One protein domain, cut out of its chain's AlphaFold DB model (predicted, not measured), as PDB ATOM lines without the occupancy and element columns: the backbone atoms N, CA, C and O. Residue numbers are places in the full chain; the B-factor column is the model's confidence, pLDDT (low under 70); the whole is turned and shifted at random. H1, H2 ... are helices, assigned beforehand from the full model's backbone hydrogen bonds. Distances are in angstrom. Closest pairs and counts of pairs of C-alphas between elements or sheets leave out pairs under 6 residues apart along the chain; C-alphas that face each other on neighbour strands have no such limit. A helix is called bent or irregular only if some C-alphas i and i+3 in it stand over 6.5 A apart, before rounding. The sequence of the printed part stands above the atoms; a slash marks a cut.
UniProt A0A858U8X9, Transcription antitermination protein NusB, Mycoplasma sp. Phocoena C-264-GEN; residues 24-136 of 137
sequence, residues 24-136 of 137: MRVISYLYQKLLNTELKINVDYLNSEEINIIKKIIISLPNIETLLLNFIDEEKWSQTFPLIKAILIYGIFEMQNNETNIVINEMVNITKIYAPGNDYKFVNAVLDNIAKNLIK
ATOM      1  N   MET A  24      26.041  28.766 204.523       96.69
ATOM      2  CA  MET A  24      26.836  27.544 204.497       96.69
ATOM      3  C   MET A  24      27.377  27.156 205.864       96.69
ATOM      4  O   MET A  24      27.403  25.967 206.162       96.69
ATOM      5  N   ARG A  25      27.736  28.107 206.731       96.56
ATOM      6  CA  ARG A  25      28.139  27.780 208.106       96.56
ATOM      7  C   ARG A  25      27.008  27.105 208.886       96.56
ATOM      8  O   ARG A  25      27.240  26.084 209.534       96.56
ATOM      9  N   VAL A  26      25.778  27.607 208.767       97.31
ATOM     10  CA  VAL A  26      24.606  26.989 209.409       97.31
ATOM     11  C   VAL A  26      24.280  25.629 208.786       97.31
ATOM     12  O   VAL A  26      24.090  24.650 209.510       97.31
ATOM     13  N   ILE A  27      24.266  25.529 207.455       97.56
ATOM     14  CA  ILE A  27      24.008  24.270 206.738       97.56
ATOM     15  C   ILE A  27      25.066  23.217 207.086       97.56
ATOM     16  O   ILE A  27      24.719  22.068 207.345       97.56
ATOM     17  N   SER A  28      26.346  23.590 207.161       94.94
ATOM     18  CA  SER A  28      27.430  22.689 207.563       94.94
ATOM     19  C   SER A  28      27.264  22.183 208.990       94.94
ATOM     20  O   SER A  28      27.575  21.017 209.246       94.94
ATOM     21  N   TYR A  29      26.769  23.007 209.915       95.00
ATOM     22  CA  TYR A  29      26.425  22.542 211.258       95.00
ATOM     23  C   TYR A  29      25.302  21.495 211.213       95.00
ATOM     24  O   TYR A  29      25.441  20.413 211.785       95.00
ATOM     25  N   LEU A  30      24.206  21.784 210.500       95.19
ATOM     26  CA  LEU A  30      23.070  20.863 210.368       95.19
ATOM     27  C   LEU A  30      23.492  19.543 209.713       95.19
ATOM     28  O   LEU A  30      23.137  18.474 210.199       95.19
ATOM     29  N   TYR A  31      24.305  19.611 208.660       94.88
ATOM     30  CA  TYR A  31      24.878  18.447 207.992       94.88
ATOM     31  C   TYR A  31      25.676  17.566 208.961       94.88
ATOM     32  O   TYR A  31      25.440  16.362 209.035       94.88
ATOM     33  N   GLN A  32      26.575  18.164 209.750       92.44
ATOM     34  CA  GLN A  32      27.350  17.436 210.760       92.44
ATOM     35  C   GLN A  32      26.446  16.795 211.819       92.44
ATOM     36  O   GLN A  32      26.679  15.649 212.203       92.44
ATOM     37  N   LYS A  33      25.394  17.500 212.254       91.62
ATOM     38  CA  LYS A  33      24.431  16.980 213.231       91.62
ATOM     39  C   LYS A  33      23.623  15.801 212.693       91.62
ATOM     40  O   LYS A  33      23.373  14.860 213.439       91.62
ATOM     41  N   LEU A  34      23.236  15.853 211.420       91.50
ATOM     42  CA  LEU A  34      22.513  14.776 210.741       91.50
ATOM     43  C   LEU A  34      23.397  13.556 210.471       91.50
ATOM     44  O   LEU A  34      22.890  12.441 210.446       91.50
ATOM     45  N   LEU A  35      24.704  13.755 210.274       89.69
ATOM     46  CA  LEU A  35      25.660  12.654 210.151       89.69
ATOM     47  C   LEU A  35      25.933  11.961 211.484       89.69
ATOM     48  O   LEU A  35      26.052  10.742 211.514       89.69
ATOM     49  N   ASN A  36      26.082  12.730 212.566       81.69
ATOM     50  CA  ASN A  36      26.522  12.213 213.855       81.69
ATOM     51  C   ASN A  36      25.741  12.860 214.999       81.69
ATOM     52  O   ASN A  36      25.997  13.998 215.401       81.69
ATOM     53  N   THR A  37      24.815  12.105 215.581       67.06
ATOM     54  CA  THR A  37      23.957  12.580 216.672       67.06
ATOM     55  C   THR A  37      24.717  12.781 217.987       67.06
ATOM     56  O   THR A  37      24.334  13.669 218.758       67.06
ATOM     57  N   GLU A  38      25.808  12.035 218.202       69.00
ATOM     58  CA  GLU A  38      26.555  11.930 219.470       69.00
ATOM     59  C   GLU A  38      27.821  12.802 219.560       69.00
ATOM     60  O   GLU A  38      28.382  12.971 220.643       69.00
ATOM     61  N   LEU A  39      28.287  13.391 218.453       67.19
ATOM     62  CA  LEU A  39      29.518  14.186 218.467       67.19
ATOM     63  C   LEU A  39      29.286  15.597 219.018       67.19
ATOM     64  O   LEU A  39      28.329  16.292 218.664       67.19
ATOM     65  N   LYS A  40      30.238  16.067 219.831       76.69
ATOM     66  CA  LYS A  40      30.366  17.485 220.173       76.69
ATOM     67  C   LYS A  40      30.821  18.242 218.921       76.69
ATOM     68  O   LYS A  40      32.003  18.253 218.592       76.69
ATOM     69  N   ILE A  41      29.870  18.840 218.209       78.88
ATOM     70  CA  ILE A  41      30.144  19.627 217.001       78.88
ATOM     71  C   ILE A  41      30.932  20.880 217.398       78.88
ATOM     72  O   ILE A  41      30.519  21.608 218.305       78.88
ATOM     73  N   ASN A  42      32.062  21.125 216.732       79.44
ATOM     74  CA  ASN A  42      32.811  22.369 216.897       79.44
ATOM     75  C   ASN A  42      31.952  23.537 216.375       79.44
ATOM     76  O   ASN A  42      31.387  23.450 215.286       79.44
ATOM     77  N   VAL A  43      31.835  24.609 217.159       85.38
ATOM     78  CA  VAL A  43      31.054  25.810 216.826       85.38
ATOM     79  C   VAL A  43      31.904  27.082 216.790       85.38
ATOM     80  O   VAL A  43      31.354  28.165 216.643       85.38
ATOM     81  N   ASP A  44      33.231  26.976 216.885       89.31
ATOM     82  CA  ASP A  44      34.163  28.113 216.959       89.31
ATOM     83  C   ASP A  44      34.169  28.955 215.675       89.31
ATOM     84  O   ASP A  44      34.538  30.128 215.688       89.31
ATOM     85  N   TYR A  45      33.735  28.370 214.554       88.56
ATOM     86  CA  TYR A  45      33.569  29.071 213.280       88.56
ATOM     87  C   TYR A  45      32.236  29.826 213.166       88.56
ATOM     88  O   TYR A  45      32.034  30.527 212.175       88.56
ATOM     89  N   LEU A  46      31.320  29.663 214.129       94.00
ATOM     90  CA  LEU A  46      30.002  30.291 214.128       94.00
ATOM     91  C   LEU A  46      30.007  31.569 214.964       94.00
ATOM     92  O   LEU A  46      30.513  31.604 216.087       94.00
ATOM     93  N   ASN A  47      29.362  32.611 214.451       95.25
ATOM     94  CA  ASN A  47      29.087  33.811 215.233       95.25
ATOM     95  C   ASN A  47      27.804  33.659 216.082       95.25
ATOM     96  O   ASN A  47      27.037  32.700 215.957       95.25
ATOM     97  N   SER A  48      27.543  34.626 216.964       94.06
ATOM     98  CA  SER A  48      26.393  34.581 217.879       94.06
ATOM     99  C   SER A  48      25.032  34.571 217.171       94.06
ATOM    100  O   SER A  48      24.086  33.962 217.676       94.06
ATOM    101  N   GLU A  49      24.920  35.224 216.013       94.38
ATOM    102  CA  GLU A  49      23.691  35.244 215.214       94.38
ATOM    103  C   GLU A  49      23.430  33.874 214.577       94.38
ATOM    104  O   GLU A  49      22.325  33.346 214.682       94.38
ATOM    105  N   GLU A  50      24.463  33.247 214.019       95.94
ATOM    106  CA  GLU A  50      24.400  31.906 213.432       95.94
ATOM    107  C   GLU A  50      24.045  30.849 214.485       95.94
ATOM    108  O   GLU A  50      23.182  30.003 214.252       95.94
ATOM    109  N   ILE A  51      24.619  30.946 215.689       95.31
ATOM    110  CA  ILE A  51      24.252  30.088 216.826       95.31
ATOM    111  C   ILE A  51      22.774  30.272 217.196       95.31
ATOM    112  O   ILE A  51      22.077  29.299 217.489       95.31
ATOM    113  N   ASN A  52      22.274  31.509 217.197       95.62
ATOM    114  CA  ASN A  52      20.870  31.782 217.490       95.62
ATOM    115  C   ASN A  52      19.939  31.210 216.410       95.62
ATOM    116  O   ASN A  52      18.908  30.623 216.738       95.62
ATOM    117  N   ILE A  53      20.314  31.331 215.135       96.12
ATOM    118  CA  ILE A  53      19.598  30.713 214.012       96.12
ATOM    119  C   ILE A  53      19.544  29.193 214.191       96.12
ATOM    120  O   ILE A  53      18.460  28.617 214.151       96.12
ATOM    121  N   ILE A  54      20.678  28.552 214.479       95.94
ATOM    122  CA  ILE A  54      20.754  27.104 214.721       95.94
ATOM    123  C   ILE A  54      19.821  26.684 215.858       95.94
ATOM    124  O   ILE A  54      19.059  25.733 215.705       95.94
ATOM    125  N   LYS A  55      19.824  27.405 216.986       95.69
ATOM    126  CA  LYS A  55      18.922  27.113 218.113       95.69
ATOM    127  C   LYS A  55      17.456  27.170 217.695       95.69
ATOM    128  O   LYS A  55      16.691  26.275 218.045       95.69
ATOM    129  N   LYS A  56      17.067  28.194 216.932       96.94
ATOM    130  CA  LYS A  56      15.699  28.328 216.414       96.94
ATOM    131  C   LYS A  56      15.335  27.182 215.472       96.94
ATOM    132  O   LYS A  56      14.241  26.647 215.606       96.94
ATOM    133  N   ILE A  57      16.250  26.781 214.585       96.50
ATOM    134  CA  ILE A  57      16.060  25.634 213.685       96.50
ATOM    135  C   ILE A  57      15.872  24.343 214.480       96.50
ATOM    136  O   ILE A  57      14.947  23.595 214.201       96.50
ATOM    137  N   ILE A  58      16.702  24.082 215.494       94.12
ATOM    138  CA  ILE A  58      16.587  22.871 216.323       94.12
ATOM    139  C   ILE A  58      15.221  22.812 217.018       94.12
ATOM    140  O   ILE A  58      14.599  21.755 217.054       94.12
ATOM    141  N   ILE A  59      14.733  23.944 217.535       95.50
ATOM    142  CA  ILE A  59      13.413  24.028 218.177       95.50
ATOM    143  C   ILE A  59      12.285  23.766 217.167       95.50
ATOM    144  O   ILE A  59      11.305  23.105 217.501       95.50
ATOM    145  N   SER A  60      12.403  24.276 215.938       94.50
ATOM    146  CA  SER A  60      11.380  24.111 214.901       94.50
ATOM    147  C   SER A  60      11.515  22.826 214.082       94.50
ATOM    148  O   SER A  60      10.619  22.531 213.290       94.50
ATOM    149  N   LEU A  61      12.585  22.050 214.279       94.19
ATOM    150  CA  LEU A  61      12.921  20.888 213.460       94.19
ATOM    151  C   LEU A  61      11.774  19.867 213.346       94.19
ATOM    152  O   LEU A  61      11.459  19.516 212.212       94.19
ATOM    153  N   PRO A  62      11.060  19.477 214.426       94.12
ATOM    154  CA  PRO A  62       9.941  18.538 214.302       94.12
ATOM    155  C   PRO A  62       8.822  19.048 213.379       94.12
ATOM    156  O   PRO A  62       8.231  18.284 212.613       94.12
ATOM    157  N   ASN A  63       8.554  20.359 213.399       93.81
ATOM    158  CA  ASN A  63       7.552  20.979 212.528       93.81
ATOM    159  C   ASN A  63       8.036  21.036 211.073       93.81
ATOM    160  O   ASN A  63       7.241  20.840 210.155       93.81
ATOM    161  N   ILE A  64       9.329  21.301 210.861       94.69
ATOM    162  CA  ILE A  64       9.950  21.310 209.531       94.69
ATOM    163  C   ILE A  64       9.935  19.903 208.924       94.69
ATOM    164  O   ILE A  64       9.566  19.755 207.763       94.69
ATOM    165  N   GLU A  65      10.282  18.871 209.692       92.56
ATOM    166  CA  GLU A  65      10.252  17.476 209.240       92.56
ATOM    167  C   GLU A  65       8.829  17.018 208.918       92.56
ATOM    168  O   GLU A  65       8.590  16.467 207.846       92.56
ATOM    169  N   THR A  66       7.861  17.341 209.780       93.00
ATOM    170  CA  THR A  66       6.439  17.077 209.504       93.00
ATOM    171  C   THR A  66       5.990  17.753 208.207       93.00
ATOM    172  O   THR A  66       5.285  17.153 207.399       93.00
ATOM    173  N   LEU A  67       6.416  18.999 207.968       92.81
ATOM    174  CA  LEU A  67       6.105  19.706 206.729       92.81
ATOM    175  C   LEU A  67       6.748  19.027 205.516       92.81
ATOM    176  O   LEU A  67       6.072  18.860 204.508       92.81
ATOM    177  N   LEU A  68       8.018  18.628 205.607       94.25
ATOM    178  CA  LEU A  68       8.740  17.931 204.539       94.25
ATOM    179  C   LEU A  68       8.055  16.623 204.140       94.25
ATOM    180  O   LEU A  68       7.896  16.369 202.947       94.25
ATOM    181  N   LEU A  69       7.603  15.836 205.118       93.62
ATOM    182  CA  LEU A  69       6.935  14.554 204.884       93.62
ATOM    183  C   LEU A  69       5.556  14.691 204.214       93.62
ATOM    184  O   LEU A  69       5.060  13.724 203.647       93.62
ATOM    185  N   ASN A  70       4.966  15.892 204.176       93.44
ATOM    186  CA  ASN A  70       3.776  16.154 203.353       93.44
ATOM    187  C   ASN A  70       4.095  16.282 201.849       93.44
ATOM    188  O   ASN A  70       3.178  16.270 201.028       93.44
ATOM    189  N   PHE A  71       5.370  16.453 201.476       93.12
ATOM    190  CA  PHE A  71       5.810  16.683 200.090       93.12
ATOM    191  C   PHE A  71       6.839  15.668 199.585       93.12
ATOM    192  O   PHE A  71       7.144  15.653 198.390       93.12
ATOM    193  N   ILE A  72       7.411  14.862 200.476       93.75
ATOM    194  CA  ILE A  72       8.445  13.875 200.177       93.75
ATOM    195  C   ILE A  72       8.053  12.580 200.877       93.75
ATOM    196  O   ILE A  72       7.842  12.579 202.087       93.75
ATOM    197  N   ASP A  73       8.015  11.482 200.125       92.62
ATOM    198  CA  ASP A  73       7.768  10.156 200.690       92.62
ATOM    199  C   ASP A  73       8.824   9.803 201.745       92.62
ATOM    200  O   ASP A  73      10.012  10.085 201.568       92.62
ATOM    201  N   GLU A  74       8.414   9.141 202.826       91.31
ATOM    202  CA  GLU A  74       9.295   8.821 203.956       91.31
ATOM    203  C   GLU A  74      10.512   7.978 203.541       91.31
ATOM    204  O   GLU A  74      11.636   8.250 203.969       91.31
ATOM    205  N   GLU A  75      10.325   7.008 202.640       91.94
ATOM    206  CA  GLU A  75      11.421   6.203 202.088       91.94
ATOM    207  C   GLU A  75      12.445   7.083 201.357       91.94
ATOM    208  O   GLU A  75      13.654   6.999 201.599       91.94
ATOM    209  N   LYS A  76      11.955   7.987 200.502       92.44
ATOM    210  CA  LYS A  76      12.798   8.922 199.757       92.44
ATOM    211  C   LYS A  76      13.509   9.890 200.694       92.44
ATOM    212  O   LYS A  76      14.692  10.179 200.502       92.44
ATOM    213  N   TRP A  77      12.815  10.379 201.718       93.62
ATOM    214  CA  TRP A  77      13.410  11.218 202.747       93.62
ATOM    215  C   TRP A  77      14.525  10.468 203.472       93.62
ATOM    216  O   TRP A  77      15.635  10.982 203.564       93.62
ATOM    217  N   SER A  78      14.296   9.227 203.906       91.12
ATOM    218  CA  SER A  78      15.300   8.401 204.581       91.12
ATOM    219  C   SER A  78      16.585   8.262 203.753       91.12
ATOM    220  O   SER A  78      17.668   8.557 204.264       91.12
ATOM    221  N   GLN A  79      16.455   7.971 202.454       91.94
ATOM    222  CA  GLN A  79      17.573   7.803 201.513       91.94
ATOM    223  C   GLN A  79      18.238   9.119 201.069       91.94
ATOM    224  O   GLN A  79      19.310   9.099 200.463       91.94
ATOM    225  N   THR A  80      17.633  10.275 201.353       94.12
ATOM    226  CA  THR A  80      18.187  11.576 200.958       94.12
ATOM    227  C   THR A  80      19.494  11.855 201.704       94.12
ATOM    228  O   THR A  80      19.562  11.746 202.932       94.12
ATOM    229  N   PHE A  81      20.532  12.271 200.968       94.62
ATOM    230  CA  PHE A  81      21.834  12.599 201.547       94.62
ATOM    231  C   PHE A  81      21.717  13.657 202.660       94.62
ATOM    232  O   PHE A  81      21.002  14.650 202.483       94.62
ATOM    233  N   PRO A  82      22.461  13.522 203.776       95.31
ATOM    234  CA  PRO A  82      22.374  14.456 204.901       95.31
ATOM    235  C   PRO A  82      22.613  15.924 204.523       95.31
ATOM    236  O   PRO A  82      21.994  16.811 205.103       95.31
ATOM    237  N   LEU A  83      23.464  16.197 203.526       96.81
ATOM    238  CA  LEU A  83      23.685  17.558 203.029       96.81
ATOM    239  C   LEU A  83      22.415  18.140 202.393       96.81
ATOM    240  O   LEU A  83      22.047  19.276 202.675       96.81
ATOM    241  N   ILE A  84      21.714  17.351 201.578       97.75
ATOM    242  CA  ILE A  84      20.460  17.768 200.941       97.75
ATOM    243  C   ILE A  84      19.371  17.982 201.994       97.75
ATOM    244  O   ILE A  84      18.658  18.983 201.938       97.75
ATOM    245  N   LYS A  85      19.293  17.107 203.004       97.38
ATOM    246  CA  LYS A  85      18.400  17.297 204.157       97.38
ATOM    247  C   LYS A  85      18.683  18.622 204.871       97.38
ATOM    248  O   LYS A  85      17.756  19.392 205.103       97.38
ATOM    249  N   ALA A  86      19.951  18.919 205.162       97.81
ATOM    250  CA  ALA A  86      20.363  20.166 205.806       97.81
ATOM    251  C   ALA A  86      19.982  21.410 204.986       97.81
ATOM    252  O   ALA A  86      19.467  22.375 205.550       97.81
ATOM    253  N   ILE A  87      20.188  21.373 203.664       98.44
ATOM    254  CA  ILE A  87      19.805  22.455 202.743       98.44
ATOM    255  C   ILE A  87      18.287  22.670 202.761       98.44
ATOM    256  O   ILE A  87      17.834  23.805 202.884       98.44
ATOM    257  N   LEU A  88      17.493  21.597 202.686       98.25
ATOM    258  CA  LEU A  88      16.032  21.682 202.724       98.25
ATOM    259  C   LEU A  88      15.524  22.248 204.055       98.25
ATOM    260  O   LEU A  88      14.697  23.159 204.056       98.25
ATOM    261  N   ILE A  89      16.050  21.758 205.181       98.06
ATOM    262  CA  ILE A  89      15.693  22.239 206.524       98.06
ATOM    263  C   ILE A  89      16.004  23.732 206.660       98.06
ATOM    264  O   ILE A  89      15.150  24.508 207.094       98.06
ATOM    265  N   TYR A  90      17.212  24.144 206.265       98.31
ATOM    266  CA  TYR A  90      17.619  25.543 206.329       98.31
ATOM    267  C   TYR A  90      16.767  26.426 205.410       98.31
ATOM    268  O   TYR A  90      16.270  27.461 205.850       98.31
ATOM    269  N   GLY A  91      16.532  25.992 204.169       97.94
ATOM    270  CA  GLY A  91      15.700  26.709 203.207       97.94
ATOM    271  C   GLY A  91      14.281  26.939 203.721       97.94
ATOM    272  O   GLY A  91      13.786  28.062 203.682       97.94
ATOM    273  N   ILE A  92      13.640  25.912 204.287       96.88
ATOM    274  CA  ILE A  92      12.295  26.034 204.875       96.88
ATOM    275  C   ILE A  92      12.276  27.041 206.021       96.88
ATOM    276  O   ILE A  92      11.368  27.868 206.088       96.88
ATOM    277  N   PHE A  93      13.268  26.988 206.910       96.69
ATOM    278  CA  PHE A  93      13.384  27.948 208.001       96.69
ATOM    279  C   PHE A  93      13.566  29.384 207.483       96.69
ATOM    280  O   PHE A  93      12.887  30.304 207.939       96.69
ATOM    281  N   GLU A  94      14.457  29.590 206.512       96.31
ATOM    282  CA  GLU A  94      14.770  30.919 205.987       96.31
ATOM    283  C   GLU A  94      13.578  31.543 205.236       96.31
ATOM    284  O   GLU A  94      13.326  32.742 205.384       96.31
ATOM    285  N   MET A  95      12.785  30.734 204.520       95.56
ATOM    286  CA  MET A  95      11.562  31.165 203.822       95.56
ATOM    287  C   MET A  95      10.492  31.770 204.742       95.56
ATOM    288  O   MET A  95       9.628  32.500 204.267       95.56
ATOM    289  N   GLN A  96      10.521  31.495 206.049       91.06
ATOM    290  CA  GLN A  96       9.530  32.040 206.988       91.06
ATOM    291  C   GLN A  96       9.671  33.552 207.196       91.06
ATOM    292  O   GLN A  96       8.719  34.197 207.623       91.06
ATOM    293  N   ASN A  97      10.856  34.111 206.930       89.69
ATOM    294  CA  ASN A  97      11.173  35.513 207.216       89.69
ATOM    295  C   ASN A  97      11.748  36.263 206.006       89.69
ATOM    296  O   ASN A  97      12.067  37.444 206.119       89.69
ATOM    297  N   ASN A  98      11.913  35.592 204.865       92.12
ATOM    298  CA  ASN A  98      12.544  36.144 203.670       92.12
ATOM    299  C   ASN A  98      11.715  35.827 202.425       92.12
ATOM    300  O   ASN A  98      10.880  34.923 202.430       92.12
ATOM    301  N   GLU A  99      11.971  36.552 201.336       93.81
ATOM    302  CA  GLU A  99      11.311  36.304 200.056       93.81
ATOM    303  C   GLU A  99      11.625  34.886 199.553       93.81
ATOM    304  O   GLU A  99      12.776  34.548 199.266       93.81
ATOM    305  N   THR A 100      10.587  34.059 199.429       95.19
ATOM    306  CA  THR A 100      10.696  32.628 199.109       95.19
ATOM    307  C   THR A 100      11.486  32.376 197.830       95.19
ATOM    308  O   THR A 100      12.387  31.545 197.830       95.19
ATOM    309  N   ASN A 101      11.222  33.137 196.766       95.75
ATOM    310  CA  ASN A 101      11.917  33.000 195.484       95.75
ATOM    311  C   ASN A 101      13.431  33.221 195.615       95.75
ATOM    312  O   ASN A 101      14.219  32.521 194.979       95.75
ATOM    313  N   ILE A 102      13.849  34.181 196.447       95.50
ATOM    314  CA  ILE A 102      15.268  34.439 196.702       95.50
ATOM    315  C   ILE A 102      15.869  33.249 197.450       95.50
ATOM    316  O   ILE A 102      16.877  32.707 197.009       95.50
ATOM    317  N   VAL A 103      15.228  32.800 198.532       97.38
ATOM    318  CA  VAL A 103      15.719  31.667 199.333       97.38
ATOM    319  C   VAL A 103      15.850  30.399 198.487       97.38
ATOM    320  O   VAL A 103      16.880  29.731 198.544       97.38
ATOM    321  N   ILE A 104      14.852  30.086 197.659       98.19
ATOM    322  CA  ILE A 104      14.874  28.914 196.773       98.19
ATOM    323  C   ILE A 104      16.055  28.997 195.806       98.19
ATOM    324  O   ILE A 104      16.827  28.043 195.706       98.19
ATOM    325  N   ASN A 105      16.249  30.144 195.150       98.12
ATOM    326  CA  ASN A 105      17.377  30.347 194.240       98.12
ATOM    327  C   ASN A 105      18.731  30.170 194.944       98.12
ATOM    328  O   ASN A 105      19.632  29.535 194.396       98.12
ATOM    329  N   GLU A 106      18.872  30.686 196.166       97.81
ATOM    330  CA  GLU A 106      20.085  30.532 196.970       97.81
ATOM    331  C   GLU A 106      20.336  29.065 197.340       97.81
ATOM    332  O   GLU A 106      21.448  28.572 197.154       97.81
ATOM    333  N   MET A 107      19.308  28.331 197.781       98.44
ATOM    334  CA  MET A 107      19.428  26.904 198.104       98.44
ATOM    335  C   MET A 107      19.791  26.076 196.873       98.44
ATOM    336  O   MET A 107      20.679  25.231 196.941       98.44
ATOM    337  N   VAL A 108      19.169  26.358 195.725       98.19
ATOM    338  CA  VAL A 108      19.479  25.708 194.445       98.19
ATOM    339  C   VAL A 108      20.923  25.966 194.027       98.19
ATOM    340  O   VAL A 108      21.609  25.041 193.591       98.19
ATOM    341  N   ASN A 109      21.406  27.202 194.162       96.94
ATOM    342  CA  ASN A 109      22.789  27.547 193.839       96.94
ATOM    343  C   ASN A 109      23.777  26.865 194.789       96.94
ATOM    344  O   ASN A 109      24.749  26.276 194.321       96.94
ATOM    345  N   ILE A 110      23.492  26.853 196.092       97.88
ATOM    346  CA  ILE A 110      24.267  26.098 197.080       97.88
ATOM    347  C   ILE A 110      24.313  24.614 196.700       97.88
ATOM    348  O   ILE A 110      25.393  24.027 196.641       97.88
ATOM    349  N   THR A 111      23.179  23.997 196.356       98.19
ATOM    350  CA  THR A 111      23.159  22.591 195.936       98.19
ATOM    351  C   THR A 111      23.998  22.356 194.682       98.19
ATOM    352  O   THR A 111      24.750  21.393 194.651       98.19
ATOM    353  N   LYS A 112      23.947  23.239 193.676       96.88
ATOM    354  CA  LYS A 112      24.788  23.120 192.466       96.88
ATOM    355  C   LYS A 112      26.287  23.189 192.762       96.88
ATOM    356  O   LYS A 112      27.067  22.578 192.041       96.88
ATOM    357  N   ILE A 113      26.687  23.964 193.771       95.44
ATOM    358  CA  ILE A 113      28.095  24.133 194.148       95.44
ATOM    359  C   ILE A 113      28.593  22.926 194.953       95.44
ATOM    360  O   ILE A 113      29.708  22.465 194.727       95.44
ATOM    361  N   TYR A 114      27.783  22.424 195.891       95.25
ATOM    362  CA  TYR A 114      28.242  21.478 196.917       95.25
ATOM    363  C   TYR A 114      27.733  20.039 196.759       95.25
ATOM    364  O   TYR A 114      28.289  19.143 197.392       95.25
ATOM    365  N   ALA A 115      26.706  19.792 195.945       92.19
ATOM    366  CA  ALA A 115      26.181  18.454 195.686       92.19
ATOM    367  C   ALA A 115      26.362  18.080 194.203       92.19
ATOM    368  O   ALA A 115      25.985  18.855 193.318       92.19
ATOM    369  N   PRO A 116      26.935  16.904 193.896       85.56
ATOM    370  CA  PRO A 116      27.126  16.477 192.518       85.56
ATOM    371  C   PRO A 116      25.793  16.124 191.837       85.56
ATOM    372  O   PRO A 116      24.829  15.694 192.464       85.56
ATOM    373  N   GLY A 117      25.753  16.240 190.508       90.50
ATOM    374  CA  GLY A 117      24.633  15.753 189.704       90.50
ATOM    375  C   GLY A 117      23.421  16.689 189.671       90.50
ATOM    376  O   GLY A 117      23.545  17.885 189.415       90.50
ATOM    377  N   ASN A 118      22.223  16.119 189.828       92.50
ATOM    378  CA  ASN A 118      20.946  16.808 189.598       92.50
ATOM    379  C   ASN A 118      20.133  17.050 190.881       92.50
ATOM    380  O   ASN A 118      18.951  17.387 190.788       92.50
ATOM    381  N   ASP A 119      20.745  16.939 192.061       95.25
ATOM    382  CA  ASP A 119      20.055  17.117 193.348       95.25
ATOM    383  C   ASP A 119      19.431  18.510 193.502       95.25
ATOM    384  O   ASP A 119      18.388  18.665 194.134       95.25
ATOM    385  N   TYR A 120      19.989  19.523 192.832       97.38
ATOM    386  CA  TYR A 120      19.412  20.868 192.808       97.38
ATOM    387  C   TYR A 120      17.988  20.891 192.225       97.38
ATOM    388  O   TYR A 120      17.189  21.737 192.616       97.38
ATOM    389  N   LYS A 121      17.640  19.965 191.314       97.06
ATOM    390  CA  LYS A 121      16.275  19.845 190.772       97.06
ATOM    391  C   LYS A 121      15.308  19.334 191.833       97.06
ATOM    392  O   LYS A 121      14.177  19.808 191.901       97.06
ATOM    393  N   PHE A 122      15.759  18.384 192.654       96.12
ATOM    394  CA  PHE A 122      14.981  17.869 193.774       96.12
ATOM    395  C   PHE A 122      14.765  18.955 194.831       96.12
ATOM    396  O   PHE A 122      13.621  19.206 195.203       96.12
ATOM    397  N   VAL A 123      15.829  19.665 195.226       97.88
ATOM    398  CA  VAL A 123      15.742  20.799 196.162       97.88
ATOM    399  C   VAL A 123      14.777  21.867 195.646       97.88
ATOM    400  O   VAL A 123      13.878  22.273 196.380       97.88
ATOM    401  N   ASN A 124      14.903  22.261 194.373       98.06
ATOM    402  CA  ASN A 124      14.008  23.240 193.760       98.06
ATOM    403  C   ASN A 124      12.540  22.796 193.835       98.06
ATOM    404  O   ASN A 124      11.696  23.529 194.337       98.06
ATOM    405  N   ALA A 125      12.239  21.576 193.377       96.62
ATOM    406  CA  ALA A 125      10.871  21.066 193.326       96.62
ATOM    407  C   ALA A 125      10.213  20.990 194.714       96.62
ATOM    408  O   ALA A 125       9.042  21.340 194.863       96.62
ATOM    409  N   VAL A 126      10.958  20.549 195.732       96.88
ATOM    410  CA  VAL A 126      10.453  20.450 197.107       96.88
ATOM    411  C   VAL A 126      10.164  21.835 197.678       96.88
ATOM    412  O   VAL A 126       9.059  22.071 198.168       96.88
ATOM    413  N   LEU A 127      11.121  22.765 197.595       97.50
ATOM    414  CA  LEU A 127      10.943  24.096 198.174       97.50
ATOM    415  C   LEU A 127       9.870  24.909 197.436       97.50
ATOM    416  O   LEU A 127       9.075  25.570 198.100       97.50
ATOM    417  N   ASP A 128       9.768  24.797 196.107       96.62
ATOM    418  CA  ASP A 128       8.690  25.419 195.322       96.62
ATOM    419  C   ASP A 128       7.305  24.922 195.765       96.62
ATOM    420  O   ASP A 128       6.360  25.705 195.910       96.62
ATOM    421  N   ASN A 129       7.162  23.611 195.988       95.00
ATOM    422  CA  ASN A 129       5.903  23.025 196.445       95.00
ATOM    423  C   ASN A 129       5.545  23.485 197.862       95.00
ATOM    424  O   ASN A 129       4.386  23.815 198.123       95.00
ATOM    425  N   ILE A 130       6.530  23.579 198.756       94.56
ATOM    426  CA  ILE A 130       6.328  24.096 200.112       94.56
ATOM    427  C   ILE A 130       5.952  25.581 200.075       94.56
ATOM    428  O   ILE A 130       4.963  25.972 200.696       94.56
ATOM    429  N   ALA A 131       6.670  26.406 199.311       93.56
ATOM    430  CA  ALA A 131       6.415  27.842 199.207       93.56
ATOM    431  C   ALA A 131       4.981  28.142 198.741       93.56
ATOM    432  O   ALA A 131       4.299  28.980 199.330       93.56
ATOM    433  N   LYS A 132       4.468  27.388 197.759       90.38
ATOM    434  CA  LYS A 132       3.070  27.493 197.297       90.38
ATOM    435  C   LYS A 132       2.037  27.208 198.391       90.38
ATOM    436  O   LYS A 132       0.913  27.691 198.285       90.38
ATOM    437  N   ASN A 133       2.385  26.421 199.406       82.31
ATOM    438  CA  ASN A 133       1.498  26.098 200.525       82.31
ATOM    439  C   ASN A 133       1.673  27.049 201.715       82.31
ATOM    440  O   ASN A 133       0.712  27.279 202.442       82.31
ATOM    441  N   LEU A 134       2.852  27.659 201.881       76.88
ATOM    442  CA  LEU A 134       3.073  28.721 202.869       76.88
ATOM    443  C   LEU A 134       2.349  30.023 202.492       76.88
ATOM    444  O   LEU A 134       1.804  30.686 203.366       76.88
ATOM    445  N   ILE A 135       2.298  30.355 201.198       60.06
ATOM    446  CA  ILE A 135       1.642  31.569 200.671       60.06
ATOM    447  C   ILE A 135       0.103  31.454 200.680       60.06
ATOM    448  O   ILE A 135      -0.597  32.455 200.580       60.06
ATOM    449  N   LYS A 136      -0.450  30.241 200.818       50.00
ATOM    450  CA  LYS A 136      -1.903  29.985 200.826       50.00
ATOM    451  C   LYS A 136      -2.577  30.147 202.201       50.00
ATOM    452  O   LYS A 136      -3.717  29.711 202.350       50.00
TER     453      LYS A 136
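AT A GLANCE: This is residues 24 to 136 of the 137 residues of the protein "Transcription antitermination protein NusB" of Mycoplasma sp. Phocoena C-264-GEN (UniProt A0A858U8X9). The long helix H2, sharply bent, and H1 lie across one side of H4, which runs through the middle of the domain; H5 and H6 pack along the other side of H4. H4, H5 and H6 form an up-and-down bundle, each running against the one before it, and the short H3 is near the first end of H4. The printed part has 113 residues with six named helices, H1 to H6 in order along the chain, and no named strand: the class is all helix. It is compact, with a radius of gyration of the C-alphas of 13.5 A, and rounded, spanning 37 by 29 by 27 A.

HOW THE PARTS SIT: By its hydrogen bonds H2, residues 48 to 69, was assigned as one helix, but it is bent: C-alphas 59 and 62 are 7.6 A apart. Its arms, H2a, residues 48 to 59, and H2b, residues 62 to 69, stand at a steep tilt of 68 degrees, only just short of about perpendicular. H2b touches the hub H4, residues 82 to 95, closest at the C-alphas of Ile 64 and Ile 89, 6.5 A, and is only just about perpendicular to it at 72 degrees. H2a only just touches H4, with 3 pairs of C-alphas within 8 A, the closest those of Ile 57 and Phe 93, 6.7 A. H1, residues 24 to 35, touches H4, closest at the C-alphas of Tyr 31 and Leu 83, 5.2 A, opposite ways at a steep tilt of 49 degrees. Residues 25 to 30 of H1 touch H2a, closest at the C-alphas of Val 26 and Glu 50, 6.4 A. H4 and H5, residues 100 to 114, form a helical hairpin at a shallow tilt of 20 degrees, with the closest C-alphas, Met 95 and Val 103, 6.1 A apart. H5 and H6, residues 119 to 134, form another at 17 degrees, with the closest C-alphas, Val 108 and Tyr 120, 5.1 A apart. H6 touches H4 too, closest at the C-alphas of Leu 88 and Val 123, 6.6 A. H3, residues 74 to 79, touches no helix but is near H2b, with the C-alphas of Leu 69 and Trp 77 7.6 A apart. Every O i to N i+4 pair is within hydrogen-bond range in H1, H2a, H2b, H3, H4 and H5; in H6 11 of 12 are.

IN THESE COORDINATES: H1 begins at C-alpha 24 (26.836, 27.544, 204.497) and is 16.0 A long. H2a measures 16.7 A, H4 19.9 A and H5 20.9 A. H6 measures 22.7 A and ends at C-alpha 134 (3.073, 28.721, 202.869).

THE WHOLE: The C-alphas of Lys 40 and Lys 136, the two farthest apart, are 39.6 A apart. The printed part has no cut. The link from H1 to H2, residues 36 to 47, is long; the others are tight. The mean pLDDT of the printed part is 92.6, and residues 37 to 39 and 135 to 136 are under 70.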